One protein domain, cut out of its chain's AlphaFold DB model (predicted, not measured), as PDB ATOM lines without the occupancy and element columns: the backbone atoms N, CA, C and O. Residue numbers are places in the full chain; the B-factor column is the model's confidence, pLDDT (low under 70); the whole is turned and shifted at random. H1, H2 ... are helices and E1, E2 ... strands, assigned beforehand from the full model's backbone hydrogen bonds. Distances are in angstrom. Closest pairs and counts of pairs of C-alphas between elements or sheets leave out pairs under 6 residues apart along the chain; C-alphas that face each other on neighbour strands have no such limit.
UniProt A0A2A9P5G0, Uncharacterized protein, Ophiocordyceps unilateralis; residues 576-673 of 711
ATOM      1  N   GLY A 576       9.172 -38.545   8.970       77.06
ATOM      2  CA  GLY A 576       8.852 -37.277   9.625       77.06
ATOM      3  C   GLY A 576       7.695 -37.351  10.623       77.06
ATOM      4  O   GLY A 576       7.617 -36.478  11.495       77.06
ATOM      5  N   ASP A 577       6.863 -38.395  10.568       76.81
ATOM      6  CA  ASP A 577       5.729 -38.545  11.478       76.81
ATOM      7  C   ASP A 577       6.171 -38.809  12.918       76.81
ATOM      8  O   ASP A 577       7.185 -39.462  13.193       76.81
ATOM      9  N   LEU A 578       5.375 -38.276  13.848       76.44
ATOM     10  CA  LEU A 578       5.484 -38.564  15.271       76.44
ATOM     11  C   LEU A 578       4.705 -39.839  15.595       76.44
ATOM     12  O   LEU A 578       3.531 -39.982  15.249       76.44
ATOM     13  N   ILE A 579       5.368 -40.740  16.298       74.25
ATOM     14  CA  ILE A 579       4.896 -42.082  16.619       74.25
ATOM     15  C   ILE A 579       5.194 -42.408  18.077       74.25
ATOM     16  O   ILE A 579       6.056 -41.786  18.692       74.25
ATOM     17  N   ASP A 580       4.531 -43.426  18.601       71.69
ATOM     18  CA  ASP A 580       4.930 -44.100  19.826       71.69
ATOM     19  C   ASP A 580       5.732 -45.353  19.448       71.69
ATOM     20  O   ASP A 580       5.217 -46.262  18.791       71.69
ATOM     21  N   ALA A 581       7.005 -45.390  19.845       70.00
ATOM     22  CA  ALA A 581       7.905 -46.511  19.596       70.00
ATOM     23  C   ALA A 581       8.240 -47.241  20.907       70.00
ATOM     24  O   ALA A 581       8.425 -46.578  21.934       70.00
ATOM     25  N   PRO A 582       8.332 -48.582  20.889       69.56
ATOM     26  CA  PRO A 582       8.783 -49.342  22.048       69.56
ATOM     27  C   PRO A 582      10.236 -48.996  22.375       69.56
ATOM     28  O   PRO A 582      11.040 -48.715  21.482       69.56
ATOM     29  N   VAL A 583      10.579 -49.027  23.657       64.75
ATOM     30  CA  VAL A 583      11.955 -48.831  24.123       64.75
ATOM     31  C   VAL A 583      12.359 -49.945  25.065       64.75
ATOM     32  O   VAL A 583      11.523 -50.470  25.796       64.75
ATOM     33  N   MET A 584      13.643 -50.283  25.080       67.69
ATOM     34  CA  MET A 584      14.184 -51.137  26.128       67.69
ATOM     35  C   MET A 584      14.202 -50.344  27.445       67.69
ATOM     36  O   MET A 584      14.633 -49.186  27.473       67.69
ATOM     37  N   TYR A 585      13.687 -50.925  28.528       58.22
ATOM     38  CA  TYR A 585      13.577 -50.237  29.820       58.22
ATOM     39  C   TYR A 585      13.741 -51.201  30.997       58.22
ATOM     40  O   TYR A 585      13.314 -52.352  30.895       58.22
ATOM     41  N   PRO A 586      14.308 -50.742  32.126       53.47
ATOM     42  CA  PRO A 586      14.288 -51.507  33.360       53.47
ATOM     43  C   PRO A 586      12.958 -51.328  34.096       53.47
ATOM     44  O   PRO A 586      12.434 -50.217  34.211       53.47
ATOM     45  N   ASP A 587      12.429 -52.414  34.648       50.50
ATOM     46  CA  ASP A 587      11.341 -52.348  35.617       50.50
ATOM     47  C   ASP A 587      11.827 -51.941  37.024       50.50
ATOM     48  O   ASP A 587      12.995 -51.629  37.259       50.50
ATOM     49  N   PHE A 588      10.908 -51.932  37.994       45.00
ATOM     50  CA  PHE A 588      11.203 -51.557  39.382       45.00
ATOM     51  C   PHE A 588      12.197 -52.496  40.081       45.00
ATOM     52  O   PHE A 588      12.790 -52.112  41.088       45.00
ATOM     53  N   ARG A 589      12.379 -53.715  39.562       43.72
ATOM     54  CA  ARG A 589      13.367 -54.688  40.031       43.72
ATOM     55  C   ARG A 589      14.660 -54.616  39.216       43.72
ATOM     56  O   ARG A 589      15.492 -55.512  39.337       43.72
ATOM     57  N   LEU A 590      14.821 -53.590  38.376       52.84
ATOM     58  CA  LEU A 590      15.934 -53.423  37.442       52.84
ATOM     59  C   LEU A 590      16.047 -54.557  36.412       52.84
ATOM     60  O   LEU A 590      17.133 -54.782  35.883       52.84
ATOM     61  N   HIS A 591      14.949 -55.264  36.124       59.75
ATOM     62  CA  HIS A 591      14.932 -56.231  35.031       59.75
ATOM     63  C   HIS A 591      14.672 -55.477  33.730       59.75
ATOM     64  O   HIS A 591      13.671 -54.765  33.611       59.75
ATOM     65  N   TYR A 592      15.587 -55.594  32.775       60.78
ATOM     66  CA  TYR A 592      15.462 -54.954  31.477       60.78
ATOM     67  C   TYR A 592      14.540 -55.762  30.571       60.78
ATOM     68  O   TYR A 592      14.791 -56.930  30.301       60.78
ATOM     69  N   HIS A 593      13.492 -55.116  30.071       60.97
ATOM     70  CA  HIS A 593      12.575 -55.699  29.096       60.97
ATOM     71  C   HIS A 593      13.045 -55.348  27.686       60.97
ATOM     72  O   HIS A 593      13.298 -54.174  27.393       60.97
ATOM     73  N   ASP A 594      13.176 -56.362  26.829       68.69
ATOM     74  CA  ASP A 594      13.512 -56.188  25.414       68.69
ATOM     75  C   ASP A 594      12.375 -55.474  24.659       68.69
ATOM     76  O   ASP A 594      11.234 -55.410  25.112       68.69
ATOM     77  N   ILE A 595      12.677 -54.933  23.483       70.94
ATOM     78  CA  ILE A 595      11.758 -54.188  22.621       70.94
ATOM     79  C   ILE A 595      10.540 -55.019  22.224       70.94
ATOM     80  O   ILE A 595       9.436 -54.475  22.161       70.94
ATOM     81  N   VAL A 596      10.728 -56.313  21.950       66.75
ATOM     82  CA  VAL A 596       9.649 -57.206  21.498       66.75
ATOM     83  C   VAL A 596       8.566 -57.348  22.567       66.75
ATOM     84  O   VAL A 596       7.378 -57.331  22.245       66.75
ATOM     85  N   ASP A 597       8.979 -57.395  23.833       59.31
ATOM     86  CA  ASP A 597       8.096 -57.538  24.994       59.31
ATOM     87  C   ASP A 597       7.884 -56.212  25.737       59.31
ATOM     88  O   ASP A 597       7.266 -56.166  26.806       59.31
ATOM     89  N   SER A 598       8.377 -55.111  25.164       58.12
ATOM     90  CA  SER A 598       8.365 -53.820  25.825       58.12
ATOM     91  C   SER A 598       6.941 -53.323  26.009       58.12
ATOM     92  O   SER A 598       6.149 -53.194  25.070       58.12
ATOM     93  N   GLN A 599       6.624 -52.991  27.254       54.69
ATOM     94  CA  GLN A 599       5.376 -52.337  27.620       54.69
ATOM     95  C   GLN A 599       5.514 -50.811  27.582       54.69
ATOM     96  O   GLN A 599       4.493 -50.121  27.567       54.69
ATOM     97  N   LEU A 600       6.752 -50.297  27.531       57.94
ATOM     98  CA  LEU A 600       7.074 -48.878  27.537       57.94
ATOM     99  C   LEU A 600       7.200 -48.348  26.111       57.94
ATOM    100  O   LEU A 600       8.151 -48.641  25.392       57.94
ATOM    101  N   TYR A 601       6.248 -47.500  25.736       64.75
ATOM    102  CA  TYR A 601       6.258 -46.781  24.469       64.75
ATOM    103  C   TYR A 601       6.538 -45.307  24.720       64.75
ATOM    104  O   TYR A 601       5.897 -44.690  25.578       64.75
ATOM    105  N   LEU A 602       7.494 -44.750  23.978       63.12
ATOM    106  CA  LEU A 602       7.874 -43.347  24.064       63.12
ATOM    107  C   LEU A 602       7.687 -42.639  22.716       63.12
ATOM    108  O   LEU A 602       7.921 -43.249  21.669       63.12
ATOM    109  N   PRO A 603       7.346 -41.337  22.736       70.69
ATOM    110  CA  PRO A 603       7.262 -40.546  21.521       70.69
ATOM    111  C   PRO A 603       8.602 -40.501  20.780       70.69
ATOM    112  O   PRO A 603       9.630 -40.098  21.337       70.69
ATOM    113  N   ALA A 604       8.566 -40.862  19.504       72.75
ATOM    114  CA  ALA A 604       9.688 -40.852  18.580       72.75
ATOM    115  C   ALA A 604       9.264 -40.263  17.231       72.75
ATOM    116  O   ALA A 604       8.080 -40.081  16.948       72.75
ATOM    117  N   ARG A 605      10.243 -39.955  16.382       81.62
ATOM    118  CA  ARG A 605      10.017 -39.524  15.000       81.62
ATOM    119  C   ARG A 605      10.591 -40.545  14.030       81.62
ATOM    120  O   ARG A 605      11.726 -40.969  14.222       81.62
ATOM    121  N   ILE A 606       9.866 -40.886  12.968       81.94
ATOM    122  CA  ILE A 606      10.418 -41.721  11.890       81.94
ATOM    123  C   ILE A 606      11.466 -40.901  11.125       81.94
ATOM    124  O   ILE A 606      11.153 -39.848  10.572       81.94
ATOM    125  N   ILE A 607      12.716 -41.365  11.118       86.62
ATOM    126  CA  ILE A 607      13.834 -40.722  10.410       86.62
ATOM    127  C   ILE A 607      14.003 -41.330   9.018       86.62
ATOM    128  O   ILE A 607      14.271 -40.609   8.062       86.62
ATOM    129  N   HIS A 608      13.905 -42.656   8.920       85.88
ATOM    130  CA  HIS A 608      14.189 -43.402   7.698       85.88
ATOM    131  C   HIS A 608      13.451 -44.745   7.706       85.88
ATOM    132  O   HIS A 608      13.109 -45.258   8.773       85.88
ATOM    133  N   VAL A 609      13.253 -45.331   6.525       86.44
ATOM    134  CA  VAL A 609      12.620 -46.642   6.333       86.44
ATOM    135  C   VAL A 609      13.610 -47.615   5.695       86.44
ATOM    136  O   VAL A 609      14.301 -47.257   4.748       86.44
ATOM    137  N   GLN A 610      13.741 -48.824   6.234       84.75
ATOM    138  CA  GLN A 610      14.629 -49.861   5.703       84.75
ATOM    139  C   GLN A 610      13.861 -51.180   5.628       84.75
ATOM    140  O   GLN A 610      13.696 -51.857   6.638       84.75
ATOM    141  N   GLY A 611      13.373 -51.540   4.440       83.69
ATOM    142  CA  GLY A 611      12.605 -52.773   4.263       83.69
ATOM    143  C   GLY A 611      11.305 -52.777   5.075       83.69
ATOM    144  O   GLY A 611      10.422 -51.949   4.855       83.69
ATOM    145  N   ASP A 612      11.214 -53.695   6.038       84.06
ATOM    146  CA  ASP A 612      10.114 -53.859   6.999       84.06
ATOM    147  C   ASP A 612      10.365 -53.171   8.358       84.06
ATOM    148  O   ASP A 612       9.656 -53.419   9.341       84.06
ATOM    149  N   GLN A 613      11.378 -52.300   8.438       88.31
ATOM    150  CA  GLN A 613      11.794 -51.631   9.670       88.31
ATOM    151  C   GLN A 613      11.778 -50.104   9.540       88.31
ATOM    152  O   GLN A 613      12.170 -49.523   8.525       88.31
ATOM    153  N   TYR A 614      11.375 -49.437  10.621       86.81
ATOM    154  CA  TYR A 614      11.532 -48.002  10.812       86.81
ATOM    155  C   TYR A 614      12.793 -47.702  11.619       86.81
ATOM    156  O   TYR A 614      13.022 -48.267  12.688       86.81
ATOM    157  N   VAL A 615      13.580 -46.739  11.144       88.94
ATOM    158  CA  VAL A 615      14.609 -46.081  11.950       88.94
ATOM    159  C   VAL A 615      13.960 -44.885  12.631       88.94
ATOM    160  O   VAL A 615      13.619 -43.891  11.985       88.94
ATOM    161  N   VAL A 616      13.779 -44.984  13.941       83.81
ATOM    162  CA  VAL A 616      13.086 -43.991  14.760       83.81
ATOM    163  C   VAL A 616      14.082 -43.207  15.606       83.81
ATOM    164  O   VAL A 616      15.071 -43.747  16.095       83.81
ATOM    165  N   GLY A 617      13.838 -41.909  15.753       78.38
ATOM    166  CA  GLY A 617      14.640 -40.987  16.546       78.38
ATOM    167  C   GLY A 617      13.896 -40.517  17.778       78.38
ATOM    168  O   GLY A 617      12.823 -39.920  17.667       78.38
ATOM    169  N   PHE A 618      14.495 -40.724  18.941       73.19
ATOM    170  CA  PHE A 618      14.007 -40.208  20.207       73.19
ATOM    171  C   PHE A 618      14.617 -38.843  20.536       73.19
ATOM    172  O   PHE A 618      15.669 -38.450  20.025       73.19
ATOM    173  N   SER A 619      13.946 -38.103  21.421       72.62
ATOM    174  CA  SER A 619      14.446 -36.815  21.899       72.62
ATOM    175  C   SER A 619      15.770 -36.982  22.661       72.62
ATOM    176  O   SER A 619      15.834 -37.813  23.570       72.62
ATOM    177  N   PRO A 620      16.790 -36.135  22.408       64.62
ATOM    178  CA  PRO A 620      18.036 -36.134  23.179       64.62
ATOM    179  C   PRO A 620      17.855 -35.906  24.682       64.62
ATOM    180  O   PRO A 620      18.733 -36.242  25.470       64.62
ATOM    181  N   ALA A 621      16.706 -35.365  25.101       59.91
ATOM    182  CA  ALA A 621      16.376 -35.209  26.513       59.91
ATOM    183  C   ALA A 621      16.305 -36.551  27.266       59.91
ATOM    184  O   ALA A 621      16.507 -36.564  28.477       59.91
ATOM    185  N   LEU A 622      16.054 -37.674  26.576       57.97
ATOM    186  CA  LEU A 622      16.038 -38.995  27.209       57.97
ATOM    187  C   LEU A 622      17.418 -39.419  27.715       57.97
ATOM    188  O   LEU A 622      17.499 -40.114  28.723       57.97
ATOM    189  N   SER A 623      18.500 -38.931  27.100       61.09
ATOM    190  CA  SER A 623      19.871 -39.221  27.533       61.09
ATOM    191  C   SER A 623      20.200 -38.670  28.931       61.09
ATOM    192  O   SER A 623      21.221 -39.047  29.502       61.09
ATOM    193  N   ALA A 624      19.350 -37.798  29.494       53.34
ATOM    194  CA  ALA A 624      19.458 -37.339  30.879       53.34
ATOM    195  C   ALA A 624      19.039 -38.408  31.905       53.34
ATOM    196  O   ALA A 624      19.384 -38.292  33.080       53.34
ATOM    197  N   HIS A 625      18.290 -39.434  31.493       55.31
ATOM    198  CA  HIS A 625      17.886 -40.523  32.373       55.31
ATOM    199  C   HIS A 625      18.974 -41.590  32.445       55.31
ATOM    200  O   HIS A 625      19.424 -42.099  31.420       55.31
ATOM    201  N   GLU A 626      19.380 -41.961  33.662       57.84
ATOM    202  CA  GLU A 626      20.505 -42.881  33.843       57.84
ATOM    203  C   GLU A 626      20.261 -44.266  33.246       57.84
ATOM    204  O   GLU A 626      21.198 -44.860  32.718       57.84
ATOM    205  N   TRP A 627      19.004 -44.714  33.272       65.25
ATOM    206  CA  TRP A 627      18.547 -45.990  32.732       65.25
ATOM    207  C   TRP A 627      18.461 -46.035  31.202       65.25
ATOM    208  O   TRP A 627      18.248 -47.109  30.648       65.25
ATOM    209  N   TRP A 628      18.571 -44.891  30.513       68.94
ATOM    210  CA  TRP A 628      18.373 -44.827  29.067       68.94
ATOM    211  C   TRP A 628      19.441 -45.653  28.330       68.94
ATOM    212  O   TRP A 628      20.622 -45.285  28.380       68.94
ATOM    213  N   PRO A 629      19.056 -46.707  27.582       66.19
ATOM    214  CA  PRO A 629      20.021 -47.584  26.912       66.19
ATOM    215  C   PRO A 629      20.840 -46.862  25.838       66.19
ATOM    216  O   PRO A 629      21.995 -47.196  25.594       66.19
ATOM    217  N   GLY A 630      20.292 -45.800  25.244       73.56
ATOM    218  CA  GLY A 630      20.983 -44.990  24.241       73.56
ATOM    219  C   GLY A 630      22.196 -44.200  24.745       73.56
ATOM    220  O   GLY A 630      22.853 -43.515  23.964       73.56
ATOM    221  N   ARG A 631      22.508 -44.258  26.049       73.94
ATOM    222  CA  ARG A 631      23.777 -43.751  26.601       73.94
ATOM    223  C   ARG A 631      24.951 -44.689  26.317       73.94
ATOM    224  O   ARG A 631      26.099 -44.257  26.396       73.94
ATOM    225  N   GLN A 632      24.668 -45.955  26.028       78.25
ATOM    226  CA  GLN A 632      25.657 -46.973  25.699       78.25
ATOM    227  C   GLN A 632      25.719 -47.175  24.180       78.25
ATOM    228  O   GLN A 632      24.721 -46.938  23.492       78.25
ATOM    229  N   PRO A 633      26.869 -47.604  23.629       81.12
ATOM    230  CA  PRO A 633      26.964 -47.905  22.209       81.12
ATOM    231  C   PRO A 633      26.085 -49.106  21.841       81.12
ATOM    232  O   PRO A 633      25.819 -49.991  22.665       81.12
ATOM    233  N   LYS A 634      25.653 -49.138  20.579       84.75
ATOM    234  CA  LYS A 634      24.886 -50.252  20.020       84.75
ATOM    235  C   LYS A 634      25.658 -51.566  20.174       84.75
ATOM    236  O   LYS A 634      26.871 -51.591  19.976       84.75
ATOM    237  N   GLY A 635      24.956 -52.645  20.518       82.00
ATOM    238  CA  GLY A 635      25.548 -53.973  20.716       82.00
ATOM    239  C   GLY A 635      26.196 -54.185  22.088       82.00
ATOM    240  O   GLY A 635      26.720 -55.261  22.353       82.00
ATOM    241  N   THR A 636      26.153 -53.192  22.986       84.25
ATOM    242  CA  THR A 636      26.590 -53.396  24.377       84.25
ATOM    243  C   THR A 636      25.702 -54.454  25.040       84.25
ATOM    244  O   THR A 636      24.481 -54.304  24.985       84.25
ATOM    245  N   PRO A 637      26.260 -55.503  25.670       82.50
ATOM    246  CA  PRO A 637      25.457 -56.492  26.376       82.50
ATOM    247  C   PRO A 637      24.859 -55.875  27.645       82.50
ATOM    248  O   PRO A 637      25.583 -55.378  28.509       82.50
ATOM    249  N   ILE A 638      23.533 -55.914  27.759       75.62
ATOM    250  CA  ILE A 638      22.777 -55.459  28.927       75.62
ATOM    251  C   ILE A 638      22.218 -56.690  29.630       75.62
ATOM    252  O   ILE A 638      21.484 -57.467  29.021       75.62
ATOM    253  N   GLU A 639      22.547 -56.876  30.908       71.94
ATOM    254  CA  GLU A 639      21.940 -57.940  31.711       71.94
ATOM    255  C   GLU A 639      20.431 -57.699  31.863       71.94
ATOM    256  O   GLU A 639      20.001 -56.694  32.428       71.94
ATOM    257  N   VAL A 640      19.633 -58.646  31.362       66.69
ATOM    258  CA  VAL A 640      18.161 -58.641  31.435       66.69
ATOM    259  C   VAL A 640      17.712 -58.755  32.882       66.69
ATOM    260  O   VAL A 640      16.802 -58.058  33.313       66.69
ATOM    261  N   VAL A 641      18.372 -59.622  33.647       70.44
ATOM    262  CA  VAL A 641      18.135 -59.800  35.077       70.44
ATOM    263  C   VAL A 641      19.470 -59.638  35.797       70.44
ATOM    264  O   VAL A 641      20.419 -60.346  35.431       70.44
ATOM    265  N   PRO A 642      19.568 -58.761  36.812       59.34
ATOM    266  CA  PRO A 642      20.816 -58.549  37.531       59.34
ATOM    267  C   PRO A 642      21.405 -59.871  38.039       59.34
ATOM    268  O   PRO A 642      20.712 -60.629  38.718       59.34
ATOM    269  N   LYS A 643      22.686 -60.132  37.746       66.75
ATOM    270  CA  LYS A 643      23.434 -61.327  38.198       66.75
ATOM    271  C   LYS A 643      22.954 -62.669  37.626       66.75
ATOM    272  O   LYS A 643      23.383 -63.716  38.106       66.75
ATOM    273  N   SER A 644      22.089 -62.664  36.612       69.88
ATOM    274  CA  SER A 644      21.631 -63.898  35.951       69.88
ATOM    275  C   SER A 644      22.593 -64.413  34.877       69.88
ATOM    276  O   SER A 644      22.499 -65.572  34.481       69.88
ATOM    277  N   GLY A 645      23.484 -63.553  34.368       67.94
ATOM    278  CA  GLY A 645      24.311 -63.838  33.192       67.94
ATOM    279  C   GLY A 645      23.544 -63.830  31.860       67.94
ATOM    280  O   GLY A 645      24.153 -64.047  30.817       67.94
ATOM    281  N   VAL A 646      22.230 -63.572  31.867       75.00
ATOM    282  CA  VAL A 646      21.418 -63.439  30.649       75.00
ATOM    283  C   VAL A 646      21.520 -62.008  30.141       75.00
ATOM    284  O   VAL A 646      21.045 -61.077  30.794       75.00
ATOM    285  N   THR A 647      22.124 -61.826  28.968       79.12
ATOM    286  CA  THR A 647      22.335 -60.510  28.356       79.12
ATOM    287  C   THR A 647      21.588 -60.366  27.038       79.12
ATOM    288  O   THR A 647      21.588 -61.290  26.228       79.12
ATOM    289  N   VAL A 648      21.023 -59.187  26.796       79.50
ATOM    290  CA  VAL A 648      20.466 -58.766  25.504       79.50
ATOM    291  C   VAL A 648      21.349 -57.664  24.929       79.50
ATOM    292  O   VAL A 648      21.843 -56.805  25.660       79.50
ATOM    293  N   GLU A 649      21.586 -57.699  23.620       84.00
ATOM    294  CA  GLU A 649      22.346 -56.652  22.941       84.00
ATOM    295  C   GLU A 649      21.558 -55.344  22.912       84.00
ATOM    296  O   GLU A 649      20.396 -55.322  22.515       84.00
ATOM    297  N   ASN A 650      22.207 -54.238  23.279       82.31
ATOM    298  CA  ASN A 650      21.600 -52.917  23.220       82.31
ATOM    299  C   ASN A 650      21.193 -52.569  21.773       82.31
ATOM    300  O   ASN A 650      22.073 -52.373  20.921       82.31
ATOM    301  N   PRO A 651      19.888 -52.422  21.488       78.25
ATOM    302  CA  PRO A 651      19.399 -52.147  20.141       78.25
ATOM    303  C   PRO A 651      19.535 -50.664  19.755       78.25
ATOM    304  O   PRO A 651      19.367 -50.307  18.584       78.25
ATOM    305  N   HIS A 652      19.838 -49.791  20.722       80.81
ATOM    306  CA  HIS A 652      19.922 -48.353  20.521       80.81
ATOM    307  C   HIS A 652      21.278 -47.927  19.949       80.81
ATOM    308  O   HIS A 652      22.336 -48.283  20.461       80.81
ATOM    309  N   ASP A 653      21.234 -47.099  18.907       83.44
ATOM    310  CA  ASP A 653      22.378 -46.345  18.396       83.44
ATOM    311  C   ASP A 653      22.209 -44.878  18.800       83.44
ATOM    312  O   ASP A 653      21.486 -44.112  18.152       83.44
ATOM    313  N   LEU A 654      22.804 -44.494  19.933       80.75
ATOM    314  CA  LEU A 654      22.539 -43.212  20.592       80.75
ATOM    315  C   LEU A 654      21.027 -43.039  20.848       80.75
ATOM    316  O   LEU A 654      20.402 -43.822  21.551       80.75
ATOM    317  N   ASN A 655      20.406 -42.023  20.248       80.12
ATOM    318  CA  ASN A 655      18.966 -41.773  20.361       80.12
ATOM    319  C   ASN A 655      18.165 -42.367  19.197       80.12
ATOM    320  O   ASN A 655      17.008 -41.995  19.002       80.12
ATOM    321  N   ARG A 656      18.768 -43.248  18.396       85.69
ATOM    322  CA  ARG A 656      18.112 -43.923  17.277       85.69
ATOM    323  C   ARG A 656      17.855 -45.377  17.613       85.69
ATOM    324  O   ARG A 656      18.629 -46.017  18.318       85.69
ATOM    325  N   LEU A 657      16.765 -45.896  17.074       86.38
ATOM    326  CA  LEU A 657      16.394 -47.292  17.200       86.38
ATOM    327  C   LEU A 657      15.882 -47.795  15.858       86.38
ATOM    328  O   LEU A 657      15.146 -47.090  15.174       86.38
ATOM    329  N   THR A 658      16.273 -49.008  15.483       88.69
ATOM    330  CA  THR A 658      15.675 -49.705  14.341       88.69
ATOM    331  C   THR A 658      14.642 -50.680  14.886       88.69
ATOM    332  O   THR A 658      14.973 -51.518  15.718       88.69
ATOM    333  N   VAL A 659      13.388 -50.523  14.476       85.56
ATOM    334  CA  VAL A 659      12.253 -51.274  15.019       85.56
ATOM    335  C   VAL A 659      11.342 -51.730  13.883       85.56
ATOM    336  O   VAL A 659      11.158 -51.005  12.908       85.56
ATOM    337  N   SER A 660      10.767 -52.928  13.999       84.44
ATOM    338  CA  SER A 660       9.778 -53.418  13.032       84.44
ATOM    339  C   SER A 660       8.592 -52.456  12.925       84.44
ATOM    340  O   SER A 660       8.101 -51.940  13.937       84.44
ATOM    341  N   MET A 661       8.108 -52.234  11.700       81.50
ATOM    342  CA  MET A 661       6.960 -51.358  11.442       81.50
ATOM    343  C   MET A 661       5.688 -51.777  12.196       81.50
ATOM    344  O   MET A 661       4.851 -50.931  12.520       81.50
ATOM    345  N   ASP A 662       5.547 -53.067  12.509       79.12
ATOM    346  CA  ASP A 662       4.383 -53.616  13.213       79.12
ATOM    347  C   ASP A 662       4.359 -53.238  14.695       79.12
ATOM    348  O   ASP A 662       3.290 -53.078  15.288       79.12
ATOM    349  N   LEU A 663       5.535 -53.018  15.286       75.12
ATOM    350  CA  LEU A 663       5.658 -52.646  16.692       75.12
ATOM    351  C   LEU A 663       5.405 -51.153  16.920       75.12
ATOM    352  O   LEU A 663       5.054 -50.756  18.023       75.12
ATOM    353  N   VAL A 664       5.552 -50.311  15.899       74.69
ATOM    354  CA  VAL A 664       5.340 -48.862  16.011       74.69
ATOM    355  C   VAL A 664       3.852 -48.520  16.075       74.69
ATOM    356  O   VAL A 664       3.012 -49.218  15.515       74.69
ATOM    357  N   ARG A 665       3.488 -47.431  16.758       74.31
ATOM    358  CA  ARG A 665       2.094 -46.983  16.865       74.31
ATOM    359  C   ARG A 665       1.950 -45.523  16.439       74.31
ATOM    360  O   ARG A 665       2.835 -44.722  16.737       74.31
ATOM    361  N   PRO A 666       0.841 -45.141  15.782       68.44
ATOM    362  CA  PRO A 666       0.548 -43.735  15.548       68.44
ATOM    363  C   PRO A 666       0.436 -42.980  16.873       68.44
ATOM    364  O   PRO A 666      -0.266 -43.431  17.783       68.44
ATOM    365  N   LEU A 667       1.093 -41.823  16.976       66.00
ATOM    366  CA  LEU A 667       0.928 -40.957  18.139       66.00
ATOM    367  C   LEU A 667      -0.502 -40.407  18.124       66.00
ATOM    368  O   LEU A 667      -0.880 -39.703  17.191       66.00
ATOM    369  N   SER A 668      -1.303 -40.719  19.143       54.09
ATOM    370  CA  SER A 668      -2.686 -40.235  19.222       54.09
ATOM    371  C   SER A 668      -2.723 -38.794  19.756       54.09
ATOM    372  O   SER A 668      -2.374 -38.572  20.917       54.09
ATOM    373  N   PRO A 669      -3.163 -37.795  18.961       43.00
ATOM    374  CA  PRO A 669      -3.281 -36.409  19.415       43.00
ATOM    375  C   PRO A 669      -4.588 -36.137  20.187       43.00
ATOM    376  O   PRO A 669      -4.839 -35.002  20.592       43.00
ATOM    377  N   GLY A 670      -5.446 -37.148  20.370       37.09
ATOM    378  CA  GLY A 670      -6.772 -37.000  20.973       37.09
ATOM    379  C   GLY A 670      -6.788 -37.068  22.509       37.09
ATOM    380  O   GLY A 670      -5.862 -37.593  23.136       37.09
ATOM    381  N   PRO A 671      -7.860 -36.576  23.162       32.47
ATOM    382  CA  PRO A 671      -8.126 -36.905  24.555       32.47
ATOM    383  C   PRO A 671      -8.382 -38.418  24.650       32.47
ATOM    384  O   PRO A 671      -9.420 -38.905  24.219       32.47
ATOM    385  N   GLY A 672      -7.413 -39.174  25.177       34.72
ATOM    386  CA  GLY A 672      -7.587 -40.609  25.428       34.72
ATOM    387  C   GLY A 672      -8.849 -40.880  26.263       34.72
ATOM    388  O   GLY A 672      -9.221 -40.026  27.073       34.72
ATOM    389  N   PRO A 673      -9.533 -42.025  26.079       29.69
ATOM    390  CA  PRO A 673     -10.782 -42.303  26.775       29.69
ATOM    391  C   PRO A 673     -10.563 -42.295  28.295       29.69
ATOM    392  O   PRO A 673      -9.834 -43.115  28.850       29.69
TER     393      PRO A 673
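Overview. This is residues 576 to 673 of the 711 residues of an uncharacterized protein of Ophiocordyceps unilateralis (UniProt A0A2A9P5G0). Little regular structure is here: loops join a strongly twisted antiparallel sheet, E1-E2-E3-E6, to a small antiparallel hairpin, E4-E5. Of 98 printed residues, 37 are in named elements, mostly strand. The whole is compact, radius of gyration of the C-alphas 13.6 A, spans 41 by 33 by 25 A.

Along the chain. Find E1, residues 578-582, beginning at C-alpha (5.484, -38.564, 15.271). Then come E2, 601-610, 20.8 A long, E3, 613-618, H1, 620-624, E4, 637-639, E5, 647-649, and E6, 656-660, ending at C-alpha (9.778, -53.418, 13.032).

Arrangement. In the meander E1, E2, E3, successive antiparallel neighbours, N 579 and O 604 are 2.9 A apart, as are N 605 and O 617. N 614 of E3 and O 659 of E6 are 2.8 A apart, as are N 638 of E4 and O 648 of E5. H1, not on the sheet, has 0 of 1 O i to N i+4 and 2 of 2 O i to N i+3 pairs within hydrogen-bond range.

Size, cuts and confidence. The printed part has no cut, two long links, E1-E2 and H1-E4, and 43 residues under pLDDT 70.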